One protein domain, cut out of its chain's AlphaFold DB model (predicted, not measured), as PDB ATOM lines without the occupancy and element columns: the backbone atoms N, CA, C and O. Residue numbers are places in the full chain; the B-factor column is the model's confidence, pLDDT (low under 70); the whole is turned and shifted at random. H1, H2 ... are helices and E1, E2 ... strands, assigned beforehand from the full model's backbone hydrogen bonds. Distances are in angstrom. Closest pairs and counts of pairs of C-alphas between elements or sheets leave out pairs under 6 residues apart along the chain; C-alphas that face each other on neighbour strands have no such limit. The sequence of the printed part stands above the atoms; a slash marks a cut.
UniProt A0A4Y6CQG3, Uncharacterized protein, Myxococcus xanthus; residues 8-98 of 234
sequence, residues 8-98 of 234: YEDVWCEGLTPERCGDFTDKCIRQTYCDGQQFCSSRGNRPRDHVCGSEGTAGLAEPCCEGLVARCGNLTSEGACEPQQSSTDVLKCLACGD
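What this domain is: This is residues 8 to 98 of the 234 residues of an uncharacterized protein of Myxococcus xanthus (UniProt A0A4Y6CQG3). Little regular structure shows in this elongated model: two small strand hairpins stand apart amid long loops, E1 and E2 with short helix H1 beside them, and E3 and E4. The 91 printed residues run H1, E1, E2, E3, E4, of mixed class, with 21 residues in named elements. Both two-stranded sheets are antiparallel. The whole is only just compact, close to loose, with radius of gyration of the C-alphas 14.5 A and spans of 48 by 27 by 20 A.

Where its parts are: Find E1, residues 28 to 32, 13.4 A long, from C-alpha 28 at (-42.409, 42.180, 3.178). E2 is residues 38 to 42, 13.7 A; H1 is residues 20 to 24, 7.5 A. E3, residues 69 to 71, and E4, residues 92 to 94, each span 6.2 A; E4 ends at C-alpha 94 (-22.534, 49.291, -8.322).

How they stand to each other: In hairpin E1 and E2, N 29 and O 41 are 2.8 A apart, within hydrogen-bond range. H1's closest C-alpha to E1 is Cys 21, 6.0 A from that of Cys 28. H1 has 0 of 1 O i to N i+4 pairs within range, but 2 of 2 O i to N i+3. E2 and E3 are apart. In hairpin E3 and E4, look for N 69 and O 94, 2.8 A.

The domain as a whole: The C-alphas farthest apart, Tyr 8 and Glu 78, are 48.7 A apart. The printed part has no cut. Links E2 to E3 and E3 to E4 are long. Residues 8 to 9 and 47 to 49 are under pLDDT 70.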
ATOM      1  N   TYR A   8     -49.252  33.809  14.290       49.28
ATOM      2  CA  TYR A   8     -48.437  34.445  13.263       49.28
ATOM      3  C   TYR A   8     -49.161  34.196  11.938       49.28
ATOM      4  O   TYR A   8     -49.145  33.081  11.435       49.28
ATOM      5  N   GLU A   9     -49.873  35.191  11.409       60.00
ATOM      6  CA  GLU A   9     -50.356  35.101  10.033       60.00
ATOM      7  C   GLU A   9     -49.129  35.015   9.123       60.00
ATOM      8  O   GLU A   9     -48.332  35.959   9.057       60.00
ATOM      9  N   ASP A  10     -48.937  33.875   8.470       76.38
ATOM     10  CA  ASP A  10     -47.925  33.715   7.434       76.38
ATOM     11  C   ASP A  10     -48.345  34.576   6.239       76.38
ATOM     12  O   ASP A  10     -49.277  34.257   5.501       76.38
ATOM     13  N   VAL A  11     -47.696  35.731   6.085       86.44
ATOM     14  CA  VAL A  11     -47.943  36.632   4.958       86.44
ATOM     15  C   VAL A  11     -47.106  36.140   3.786       86.44
ATOM     16  O   VAL A  11     -45.879  36.183   3.844       86.44
ATOM     17  N   TRP A  12     -47.766  35.696   2.718       91.56
ATOM     18  CA  TRP A  12     -47.097  35.345   1.468       91.56
ATOM     19  C   TRP A  12     -46.814  36.612   0.650       91.56
ATOM     20  O   TRP A  12     -47.651  37.062  -0.134       91.56
ATOM     21  N   CYS A  13     -45.644  37.214   0.877       92.44
ATOM     22  CA  CYS A  13     -45.256  38.491   0.277       92.44
ATOM     23  C   CYS A  13     -45.210  38.441  -1.256       92.44
ATOM     24  O   CYS A  13     -45.623  39.392  -1.908       92.44
ATOM     25  N   GLU A  14     -44.770  37.327  -1.840       91.25
ATOM     26  CA  GLU A  14     -44.627  37.159  -3.291       91.25
ATOM     27  C   GLU A  14     -45.984  37.091  -4.017       91.25
ATOM     28  O   GLU A  14     -46.050  37.289  -5.228       91.25
ATOM     29  N   GLY A  15     -47.075  36.846  -3.283       89.44
ATOM     30  CA  GLY A  15     -48.445  36.916  -3.796       89.44
ATOM     31  C   GLY A  15     -49.086  38.302  -3.676       89.44
ATOM     32  O   GLY A  15     -50.223  38.487  -4.117       89.44
ATOM     33  N   LEU A  16     -48.407  39.275  -3.056       92.06
ATOM     34  CA  LEU A  16     -48.914  40.636  -2.898       92.06
ATOM     35  C   LEU A  16     -48.580  41.500  -4.116       92.06
ATOM     36  O   LEU A  16     -47.496  41.418  -4.691       92.06
ATOM     37  N   THR A  17     -49.496  42.410  -4.454       91.31
ATOM     38  CA  THR A  17     -49.173  43.497  -5.384       91.31
ATOM     39  C   THR A  17     -48.200  44.491  -4.727       91.31
ATOM     40  O   THR A  17     -48.167  44.595  -3.492       91.31
ATOM     41  N   PRO A  18     -47.421  45.261  -5.510       87.88
ATOM     42  CA  PRO A  18     -46.486  46.254  -4.974       87.88
ATOM     43  C   PRO A  18     -47.130  47.284  -4.034       87.88
ATOM     44  O   PRO A  18     -46.490  47.724  -3.079       87.88
ATOM     45  N   GLU A  19     -48.392  47.646  -4.262       88.81
ATOM     46  CA  GLU A  19     -49.148  48.596  -3.438       88.81
ATOM     47  C   GLU A  19     -49.455  48.009  -2.059       88.81
ATOM     48  O   GLU A  19     -49.258  48.676  -1.047       88.81
ATOM     49  N   ARG A  20     -49.865  46.735  -2.015       91.25
ATOM     50  CA  ARG A  20     -50.190  46.018  -0.772       91.25
ATOM     51  C   ARG A  20     -48.958  45.596   0.020       91.25
ATOM     52  O   ARG A  20     -49.062  45.252   1.191       91.25
ATOM     53  N   CYS A  21     -47.780  45.633  -0.597       89.12
ATOM     54  CA  CYS A  21     -46.524  45.332   0.082       89.12
ATOM     55  C   CYS A  21     -46.277  46.272   1.279       89.12
ATOM     56  O   CYS A  21     -45.743  45.854   2.307       89.12
ATOM     57  N   GLY A  22     -46.719  47.533   1.161       85.94
ATOM     58  CA  GLY A  22     -46.621  48.545   2.217       85.94
ATOM     59  C   GLY A  22     -47.496  48.271   3.444       85.94
ATOM     60  O   GLY A  22     -47.227  48.832   4.501       85.94
ATOM     61  N   ASP A  23     -48.479  47.376   3.348       90.19
ATOM     62  CA  ASP A  23     -49.329  46.999   4.485       90.19
ATOM     63  C   ASP A  23     -48.598  46.053   5.455       90.19
ATOM     64  O   ASP A  23     -49.006  45.877   6.602       90.19
ATOM     65  N   PHE A  24     -47.494  45.444   5.003       90.00
ATOM     66  CA  PHE A  24     -46.757  44.413   5.729       90.00
ATOM     67  C   PHE A  24     -45.255  44.712   5.795       90.00
ATOM     68  O   PHE A  24     -44.444  43.794   5.688       90.00
ATOM     69  N   THR A  25     -44.850  45.971   6.005       84.94
ATOM     70  CA  THR A  25     -43.429  46.399   6.027       84.94
ATOM     71  C   THR A  25     -42.546  45.627   7.013       84.94
ATOM     72  O   THR A  25     -41.323  45.583   6.874       84.94
ATOM     73  N   ASP A  26     -43.152  45.009   8.025       85.12
ATOM     74  CA  ASP A  26     -42.461  44.159   8.988       85.12
ATOM     75  C   ASP A  26     -41.972  42.827   8.394       85.12
ATOM     76  O   ASP A  26     -40.977  42.268   8.865       85.12
ATOM     77  N   LYS A  27     -42.663  42.309   7.376       87.56
ATOM     78  CA  LYS A  27     -42.435  40.977   6.791       87.56
ATOM     79  C   LYS A  27     -42.019  41.051   5.326       87.56
ATOM     80  O   LYS A  27     -41.192  40.256   4.882       87.56
ATOM     81  N   CYS A  28     -42.564  42.020   4.608       89.94
ATOM     82  CA  CYS A  28     -42.409  42.180   3.178       89.94
ATOM     83  C   CYS A  28     -41.602  43.428   2.833       89.94
ATOM     84  O   CYS A  28     -41.514  44.385   3.608       89.94
ATOM     85  N   ILE A  29     -41.011  43.405   1.647       89.19
ATOM     86  CA  ILE A  29     -40.241  44.504   1.100       89.19
ATOM     87  C   ILE A  29     -40.542  44.645  -0.392       89.19
ATOM     88  O   ILE A  29     -40.649  43.659  -1.120       89.19
ATOM     89  N   ARG A  30     -40.720  45.886  -0.843       91.19
ATOM     90  CA  ARG A  30     -40.932  46.188  -2.259       91.19
ATOM     91  C   ARG A  30     -39.582  46.287  -2.951       91.19
ATOM     92  O   ARG A  30     -38.673  46.913  -2.421       91.19
ATOM     93  N   GLN A  31     -39.459  45.674  -4.115       91.12
ATOM     94  CA  GLN A  31     -38.238  45.624  -4.911       91.12
ATOM     95  C   GLN A  31     -38.551  45.967  -6.367       91.12
ATOM     96  O   GLN A  31     -39.716  46.087  -6.747       91.12
ATOM     97  N   THR A  32     -37.502  46.127  -7.173       91.19
ATOM     98  CA  THR A  32     -37.608  46.527  -8.580       91.19
ATOM     99  C   THR A  32     -36.775  45.592  -9.458       91.19
ATOM    100  O   THR A  32     -35.596  45.352  -9.166       91.19
ATOM    101  N   TYR A  33     -37.399  45.052 -10.505       92.12
ATOM    102  CA  TYR A  33     -36.735  44.313 -11.577       92.12
ATOM    103  C   TYR A  33     -35.970  45.260 -12.510       92.12
ATOM    104  O   TYR A  33     -36.113  46.481 -12.448       92.12
ATOM    105  N   CYS A  34     -35.134  44.705 -13.380       92.38
ATOM    106  CA  CYS A  34     -34.325  45.478 -14.322       92.38
ATOM    107  C   CYS A  34     -35.134  46.265 -15.364       92.38
ATOM    108  O   CYS A  34     -34.681  47.313 -15.819       92.38
ATOM    109  N   ASP A  35     -36.338  45.807 -15.698       90.00
ATOM    110  CA  ASP A  35     -37.277  46.504 -16.582       90.00
ATOM    111  C   ASP A  35     -38.068  47.627 -15.880       90.00
ATOM    112  O   ASP A  35     -38.877  48.313 -16.507       90.00
ATOM    113  N   GLY A  36     -37.826  47.838 -14.582       88.38
ATOM    114  CA  GLY A  36     -38.502  48.837 -13.760       88.38
ATOM    115  C   GLY A  36     -39.804  48.352 -13.122       88.38
ATOM    116  O   GLY A  36     -40.394  49.094 -12.330       88.38
ATOM    117  N   GLN A  37     -40.256  47.125 -13.402       90.94
ATOM    118  CA  GLN A  37     -41.437  46.573 -12.751       90.94
ATOM    119  C   GLN A  37     -41.164  46.335 -11.260       90.94
ATOM    120  O   GLN A  37     -40.167  45.731 -10.860       90.94
ATOM    121  N   GLN A  38     -42.084  46.806 -10.418       92.12
ATOM    122  CA  GLN A  38     -42.024  46.580  -8.980       92.12
ATOM    123  C   GLN A  38     -42.656  45.241  -8.604       92.12
ATOM    124  O   GLN A  38     -43.635  44.802  -9.212       92.12
ATOM    125  N   PHE A  39     -42.133  44.622  -7.553       92.69
ATOM    126  CA  PHE A  39     -42.686  43.407  -6.965       92.69
ATOM    127  C   PHE A  39     -42.525  43.416  -5.446       92.69
ATOM    128  O   PHE A  39     -41.763  44.211  -4.889       92.69
ATOM    129  N   CYS A  40     -43.271  42.548  -4.773       92.88
ATOM    130  CA  CYS A  40     -43.168  42.350  -3.336       92.88
ATOM    131  C   CYS A  40     -42.460  41.026  -3.052       92.88
ATOM    132  O   CYS A  40     -42.698  40.028  -3.730       92.88
ATOM    133  N   SER A  41     -41.583  41.011  -2.056       91.25
ATOM    134  CA  SER A  41     -40.889  39.803  -1.624       91.25
ATOM    135  C   SER A  41     -40.722  39.781  -0.115       91.25
ATOM    136  O   SER A  41     -40.872  40.794   0.575       91.25
ATOM    137  N   SER A  42     -40.431  38.603   0.416       89.75
ATOM    138  CA  SER A  42     -40.093  38.445   1.823       89.75
ATOM    139  C   SER A  42     -38.812  39.215   2.164       89.75
ATOM    140  O   SER A  42     -37.803  39.121   1.464       89.75
ATOM    141  N   ARG A  43     -38.805  39.942   3.288       83.50
ATOM    142  CA  ARG A  43     -37.644  40.746   3.721       83.50
ATOM    143  C   ARG A  43     -36.410  39.890   4.043       83.50
ATOM    144  O   ARG A  43     -35.279  40.375   3.959       83.50
ATOM    145  N   GLY A  44     -36.618  38.619   4.398       80.56
ATOM    146  CA  GLY A  44     -35.556  37.694   4.793       80.56
ATOM    147  C   GLY A  44     -34.731  38.241   5.963       80.56
ATOM    148  O   GLY A  44     -35.275  38.847   6.882       80.56
ATOM    149  N   ASN A  45     -33.406  38.079   5.898       71.56
ATOM    150  CA  ASN A  45     -32.465  38.584   6.908       71.56
ATOM    151  C   ASN A  45     -32.002  40.033   6.657       71.56
ATOM    152  O   ASN A  45     -30.979  40.445   7.204       71.56
ATOM    153  N   ARG A  46     -32.689  40.811   5.808       72.06
ATOM    154  CA  ARG A  46     -32.278  42.198   5.550       72.06
ATOM    155  C   ARG A  46     -32.543  43.068   6.781       72.06
ATOM    156  O   ARG A  46     -33.701  43.137   7.211       72.06
ATOM    157  N   PRO A  47     -31.522  43.751   7.326       68.31
ATOM    158  CA  PRO A  47     -31.716  44.625   8.474       68.31
ATOM    159  C   PRO A  47     -32.732  45.730   8.163       68.31
ATOM    160  O   PRO A  47     -32.853  46.191   7.025       68.31
ATOM    161  N   ARG A  48     -33.502  46.136   9.174       67.25
ATOM    162  CA  ARG A  48     -34.551  47.156   9.011       67.25
ATOM    163  C   ARG A  48     -34.026  48.586   9.074       67.25
ATOM    164  O   ARG A  48     -34.713  49.497   8.637       67.25
ATOM    165  N   ASP A  49     -32.846  48.754   9.645       69.25
ATOM    166  CA  ASP A  49     -32.156  50.010   9.915       69.25
ATOM    167  C   ASP A  49     -31.214  50.444   8.784       69.25
ATOM    168  O   ASP A  49     -30.683  51.553   8.818       69.25
ATOM    169  N   HIS A  50     -31.027  49.610   7.758       73.31
ATOM    170  CA  HIS A  50     -30.292  50.012   6.566       73.31
ATOM    171  C   HIS A  50     -31.090  51.042   5.762       73.31
ATOM    172  O   HIS A  50     -32.108  50.723   5.155       73.31
ATOM    173  N   VAL A  51     -30.582  52.275   5.740       86.81
ATOM    174  CA  VAL A  51     -31.150  53.405   4.983       86.81
ATOM    175  C   VAL A  51     -30.815  53.320   3.488       86.81
ATOM    176  O   VAL A  51     -31.486  53.928   2.660       86.81
ATOM    177  N   CYS A  52     -29.769  52.575   3.134       90.75
ATOM    178  CA  CYS A  52     -29.313  52.421   1.762       90.75
ATOM    179  C   CYS A  52     -28.650  51.055   1.524       90.75
ATOM    180  O   CYS A  52     -28.205  50.382   2.464       90.75
ATOM    181  N   GLY A  53     -28.593  50.644   0.256       89.25
ATOM    182  CA  GLY A  53     -27.917  49.423  -0.186       89.25
ATOM    183  C   GLY A  53     -26.415  49.627  -0.398       89.25
ATOM    184  O   GLY A  53     -26.014  50.511  -1.155       89.25
ATOM    185  N   SER A  54     -25.590  48.786   0.230       92.31
ATOM    186  CA  SER A  54     -24.154  48.700  -0.063       92.31
ATOM    187  C   SER A  54     -23.905  48.091  -1.444       92.31
ATOM    188  O   SER A  54     -24.813  47.511  -2.048       92.31
ATOM    189  N   GLU A  55     -22.668  48.162  -1.931       93.94
ATOM    190  CA  GLU A  55     -22.267  47.549  -3.199       93.94
ATOM    191  C   GLU A  55     -22.699  46.071  -3.271       93.94
ATOM    192  O   GLU A  55     -22.642  45.332  -2.284       93.94
ATOM    193  N   GLY A  56     -23.218  45.659  -4.426       92.38
ATOM    194  CA  GLY A  56     -23.746  44.318  -4.667       92.38
ATOM    195  C   GLY A  56     -25.131  44.037  -4.085       92.38
ATOM    196  O   GLY A  56     -25.699  42.985  -4.390       92.38
ATOM    197  N   THR A  57     -25.722  44.956  -3.311       91.31
ATOM    198  CA  THR A  57     -27.109  44.811  -2.844       91.31
ATOM    199  C   THR A  57     -28.037  44.702  -4.048       91.31
ATOM    200  O   THR A  57     -28.122  45.628  -4.848       91.31
ATOM    201  N   ALA A  58     -28.721  43.566  -4.175       89.88
ATOM    202  CA  ALA A  58     -29.634  43.259  -5.274       89.88
ATOM    203  C   ALA A  58     -31.093  43.508  -4.873       89.88
ATOM    204  O   ALA A  58     -31.436  43.362  -3.699       89.88
ATOM    205  N   GLY A  59     -31.980  43.806  -5.823       82.81
ATOM    206  CA  GLY A  59     -33.413  43.965  -5.546       82.81
ATOM    207  C   GLY A  59     -33.638  45.105  -4.562       82.81
ATOM    208  O   GLY A  59     -33.863  44.900  -3.365       82.81
ATOM    209  N   LEU A  60     -33.470  46.319  -5.064       78.25
ATOM    210  CA  LEU A  60     -33.403  47.521  -4.249       78.25
ATOM    211  C   LEU A  60     -34.786  47.911  -3.748       78.25
ATOM    212  O   LEU A  60     -35.698  48.161  -4.535       78.25
ATOM    213  N   ALA A  61     -34.911  47.934  -2.429       80.06
ATOM    214  CA  ALA A  61     -36.047  48.525  -1.737       80.06
ATOM    215  C   ALA A  61     -35.788  49.974  -1.340       80.06
ATOM    216  O   ALA A  61     -36.698  50.793  -1.328       80.06
ATOM    217  N   GLU A  62     -34.521  50.251  -1.057       84.06
ATOM    218  CA  GLU A  62     -33.980  51.540  -0.672       84.06
ATOM    219  C   GLU A  62     -32.970  51.981  -1.740       84.06
ATOM    220  O   GLU A  62     -32.448  51.126  -2.473       84.06
ATOM    221  N   PRO A  63     -32.670  53.287  -1.849       90.50
ATOM    222  CA  PRO A  63     -31.633  53.766  -2.753       90.50
ATOM    223  C   PRO A  63     -30.269  53.140  -2.434       90.50
ATOM    224  O   PRO A  63     -29.991  52.690  -1.320       90.50
ATOM    225  N   CYS A  64     -29.385  53.138  -3.427       94.06
ATOM    226  CA  CYS A  64     -27.988  52.806  -3.193       94.06
ATOM    227  C   CYS A  64     -27.326  53.855  -2.295       94.06
ATOM    228  O   CYS A  64     -27.717  55.024  -2.302       94.06
ATOM    229  N   CYS A  65     -26.346  53.428  -1.497       94.75
ATOM    230  CA  CYS A  65     -25.565  54.355  -0.682       94.75
ATOM    231  C   CYS A  65     -24.786  55.348  -1.561       94.75
ATOM    232  O   CYS A  65     -24.602  55.124  -2.757       94.75
ATOM    233  N   GLU A  66     -24.337  56.458  -0.968       95.12
ATOM    234  CA  GLU A  66     -23.571  57.491  -1.673       95.12
ATOM    235  C   GLU A  66     -22.379  56.895  -2.444       95.12
ATOM    236  O   GLU A  66     -21.675  56.022  -1.939       95.12
ATOM    237  N   GLY A  67     -22.178  57.361  -3.681       95.00
ATOM    238  CA  GLY A  67     -21.143  56.854  -4.589       95.00
ATOM    239  C   GLY A  67     -21.537  55.605  -5.382       95.00
ATOM    240  O   GLY A  67     -20.767  55.178  -6.232       95.00
ATOM    241  N   LEU A  68     -22.726  55.038  -5.150       97.12
ATOM    242  CA  LEU A  68     -23.219  53.867  -5.870       97.12
ATOM    243  C   LEU A  68     -24.435  54.202  -6.738       97.12
ATOM    244  O   LEU A  68     -25.282  55.024  -6.385       97.12
ATOM    245  N   VAL A  69     -24.566  53.488  -7.852       96.00
ATOM    246  CA  VAL A  69     -25.694  53.590  -8.780       96.00
ATOM    247  C   VAL A  69     -26.412  52.254  -8.924       96.00
ATOM    248  O   VAL A  69     -25.799  51.188  -8.957       96.00
ATOM    249  N   ALA A  70     -27.739  52.310  -9.009       94.94
ATOM    250  CA  ALA A  70     -28.586  51.149  -9.242       94.94
ATOM    251  C   ALA A  70     -28.588  50.792 -10.730       94.94
ATOM    252  O   ALA A  70     -29.112  51.563 -11.537       94.94
ATOM    253  N   ARG A  71     -28.030  49.640 -11.107       94.56
ATOM    254  CA  ARG A  71     -27.977  49.220 -12.512       94.56
ATOM    255  C   ARG A  71     -28.204  47.734 -12.722       94.56
ATOM    256  O   ARG A  71     -28.037  46.908 -11.825       94.56
ATOM    257  N   CYS A  72     -28.582  47.441 -13.957       93.94
ATOM    258  CA  CYS A  72     -28.593  46.117 -14.551       93.94
ATOM    259  C   CYS A  72     -27.663  46.097 -15.764       93.94
ATOM    260  O   CYS A  72     -27.013  47.095 -16.075       93.94
ATOM    261  N   GLY A  73     -27.586  44.949 -16.421       92.31
ATOM    262  CA  GLY A  73     -26.697  44.713 -17.543       92.31
ATOM    263  C   GLY A  73     -26.013  43.368 -17.382       92.31
ATOM    264  O   GLY A  73     -25.345  43.116 -16.376       92.31
ATOM    265  N   ASN A  74     -26.176  42.516 -18.381       89.25
ATOM    266  CA  ASN A  74     -25.567  41.204 -18.465       89.25
ATOM    267  C   ASN A  74     -24.741  41.118 -19.752       89.25
ATOM    268  O   ASN A  74     -25.112  41.686 -20.782       89.25
ATOM    269  N   LEU A  75     -23.606  40.436 -19.660       88.19
ATOM    270  CA  LEU A  75     -22.757  40.122 -20.791       88.19
ATOM    271  C   LEU A  75     -23.038  38.677 -21.203       88.19
ATOM    272  O   LEU A  75     -22.736  37.748 -20.453       88.19
ATOM    273  N   THR A  76     -23.611  38.480 -22.387       86.81
ATOM    274  CA  THR A  76     -23.907  37.133 -22.884       86.81
ATOM    275  C   THR A  76     -22.623  36.363 -23.190       86.81
ATOM    276  O   THR A  76     -21.548  36.943 -23.360       86.81
ATOM    277  N   SER A  77     -22.731  35.041 -23.341       83.19
ATOM    278  CA  SER A  77     -21.612  34.197 -23.782       83.19
ATOM    279  C   SER A  77     -21.067  34.583 -25.161       83.19
ATOM    280  O   SER A  77     -19.911  34.307 -25.459       83.19
ATOM    281  N   GLU A  78     -21.882  35.228 -25.998       83.69
ATOM    282  CA  GLU A  78     -21.474  35.747 -27.312       83.69
ATOM    283  C   GLU A  78     -20.863  37.157 -27.223       83.69
ATOM    284  O   GLU A  78     -20.458  37.739 -28.227       83.69
ATOM    285  N   GLY A  79     -20.784  37.723 -26.018       83.25
ATOM    286  CA  GLY A  79     -20.243  39.052 -25.779       83.25
ATOM    287  C   GLY A  79     -21.200  40.189 -26.146       83.25
ATOM    288  O   GLY A  79     -20.736  41.314 -26.347       83.25
ATOM    289  N   ALA A  80     -22.504  39.927 -26.237       89.81
ATOM    290  CA  ALA A  80     -23.516  40.965 -26.403       89.81
ATOM    291  C   ALA A  80     -23.927  41.547 -25.043       89.81
ATOM    292  O   ALA A  80     -23.925  40.843 -24.032       89.81
ATOM    293  N   CYS A  81     -24.284  42.832 -25.026       92.44
ATOM    294  CA  CYS A  81     -24.833  43.479 -23.843       92.44
ATOM    295  C   CYS A  81     -26.354  43.420 -23.860       92.44
ATOM    296  O   CYS A  81     -26.988  43.984 -24.751       92.44
ATOM    297  N   GLU A  82     -26.922  42.787 -22.841       90.56
ATOM    298  CA  GLU A  82     -28.363  42.732 -22.622       90.56
ATOM    299  C   GLU A  82     -28.715  43.465 -21.325       90.56
ATOM    300  O   GLU A  82     -27.980  43.356 -20.341       90.56
ATOM    301  N   PRO A  83     -29.831  44.212 -21.275       83.25
ATOM    302  CA  PRO A  83     -30.243  44.897 -20.050       83.25
ATOM    303  C   PRO A  83     -30.555  43.907 -18.915       83.25
ATOM    304  O   PRO A  83     -30.337  44.225 -17.748       83.25
ATOM    305  N   GLN A  84     -31.019  42.702 -19.257       86.31
ATOM    306  CA  GLN A  84     -31.314  41.596 -18.348       86.31
ATOM    307  C   GLN A  84     -31.244  40.264 -19.105       86.31
ATOM    308  O   GLN A  84     -31.541  40.229 -20.295       86.31
ATOM    309  N   GLN A  85     -30.890  39.184 -18.412       85.06
ATOM    310  CA  GLN A  85     -30.889  37.815 -18.938       85.06
ATOM    311  C   GLN A  85     -32.210  37.095 -18.636       85.06
ATOM    312  O   GLN A  85     -32.689  36.297 -19.439       85.06
ATOM    313  N   SER A  86     -32.809  37.381 -17.480       87.00
ATOM    314  CA  SER A  86     -34.129  36.889 -17.081       87.00
ATOM    315  C   SER A  86     -35.072  38.054 -16.799       87.00
ATOM    316  O   SER A  86     -34.653  39.104 -16.316       87.00
ATOM    317  N   SER A  87     -36.375  37.847 -17.003       85.31
ATOM    318  CA  SER A  87     -37.413  38.788 -16.550       85.31
ATOM    319  C   SER A  87     -37.455  38.959 -15.029       85.31
ATOM    320  O   SER A  87     -38.126  39.848 -14.525       85.31
ATOM    321  N   THR A  88     -36.766  38.092 -14.289       87.00
ATOM    322  CA  THR A  88     -36.656  38.149 -12.828       87.00
ATOM    323  C   THR A  88     -35.360  38.797 -12.349       87.00
ATOM    324  O   THR A  88     -35.092  38.786 -11.147       87.00
ATOM    325  N   ASP A  89     -34.524  39.305 -13.257       90.50
ATOM    326  CA  ASP A  89     -33.298  39.995 -12.871       90.50
ATOM    327  C   ASP A  89     -33.628  41.316 -12.181       90.50
ATOM    328  O   ASP A  89     -34.606  41.998 -12.494       90.50
ATOM    329  N   VAL A  90     -32.789  41.682 -11.219       92.19
ATOM    330  CA  VAL A  90     -33.002  42.840 -10.354       92.19
ATOM    331  C   VAL A  90     -31.810  43.781 -10.380       92.19
ATOM    332  O   VAL A  90     -30.665  43.355 -10.546       92.19
ATOM    333  N   LEU A  91     -32.091  45.063 -10.133       92.50
ATOM    334  CA  LEU A  91     -31.077  46.105  -9.984       92.50
ATOM    335  C   LEU A  91     -30.087  45.754  -8.872       92.50
ATOM    336  O   LEU A  91     -30.480  45.223  -7.826       92.50
ATOM    337  N   LYS A  92     -28.818  46.105  -9.088       94.50
ATOM    338  CA  LYS A  92     -27.746  46.019  -8.094       94.50
ATOM    339  C   LYS A  92     -27.103  47.383  -7.883       94.50
ATOM    340  O   LYS A  92     -26.979  48.149  -8.835       94.50
ATOM    341  N   CYS A  93     -26.681  47.671  -6.656       95.94
ATOM    342  CA  CYS A  93     -25.831  48.830  -6.383       95.94
ATOM    343  C   CYS A  93     -24.396  48.558  -6.838       95.94
ATOM    344  O   CYS A  93     -23.788  47.598  -6.367       95.94
ATOM    345  N   LEU A  94     -23.873  49.393  -7.732       97.19
ATOM    346  CA  LEU A  94     -22.534  49.291  -8.322       97.19
ATOM    347  C   LEU A  94     -21.792  50.618  -8.171       97.19
ATOM    348  O   LEU A  94     -22.440  51.661  -8.099       97.19
ATOM    349  N   ALA A  95     -20.463  50.593  -8.155       97.00
ATOM    350  CA  ALA A  95     -19.621  51.777  -7.993       97.00
ATOM    351  C   ALA A  95     -19.312  52.478  -9.329       97.00
ATOM    352  O   ALA A  95     -18.271  53.121  -9.463       97.00
ATOM    353  N   CYS A  96     -20.233  52.404 -10.304       97.12
ATOM    354  CA  CYS A  96     -19.956  52.928 -11.635       97.12
ATOM    355  C   CYS A  96     -19.660  54.445 -11.611       97.12
ATOM    356  O   CYS A  96     -20.370  55.225 -10.966       97.12
ATOM    357  N   GLY A  97     -18.685  54.872 -12.407       96.00
ATOM    358  CA  GLY A  97     -18.231  56.246 -12.584       96.00
ATOM    359  C   GLY A  97     -17.015  56.620 -11.738       96.00
ATOM    360  O   GLY A  97     -16.595  57.779 -11.786       96.00
ATOM    361  N   ASP A  98     -16.436  55.684 -10.979       95.94
ATOM    362  CA  ASP A  98     -15.241  55.921 -10.159       95.94
ATOM    363  C   ASP A  98     -13.914  55.744 -10.937       95.94
ATOM    364  O   ASP A  98     -12.829  56.055 -10.427       95.94
TER     365      ASP A  98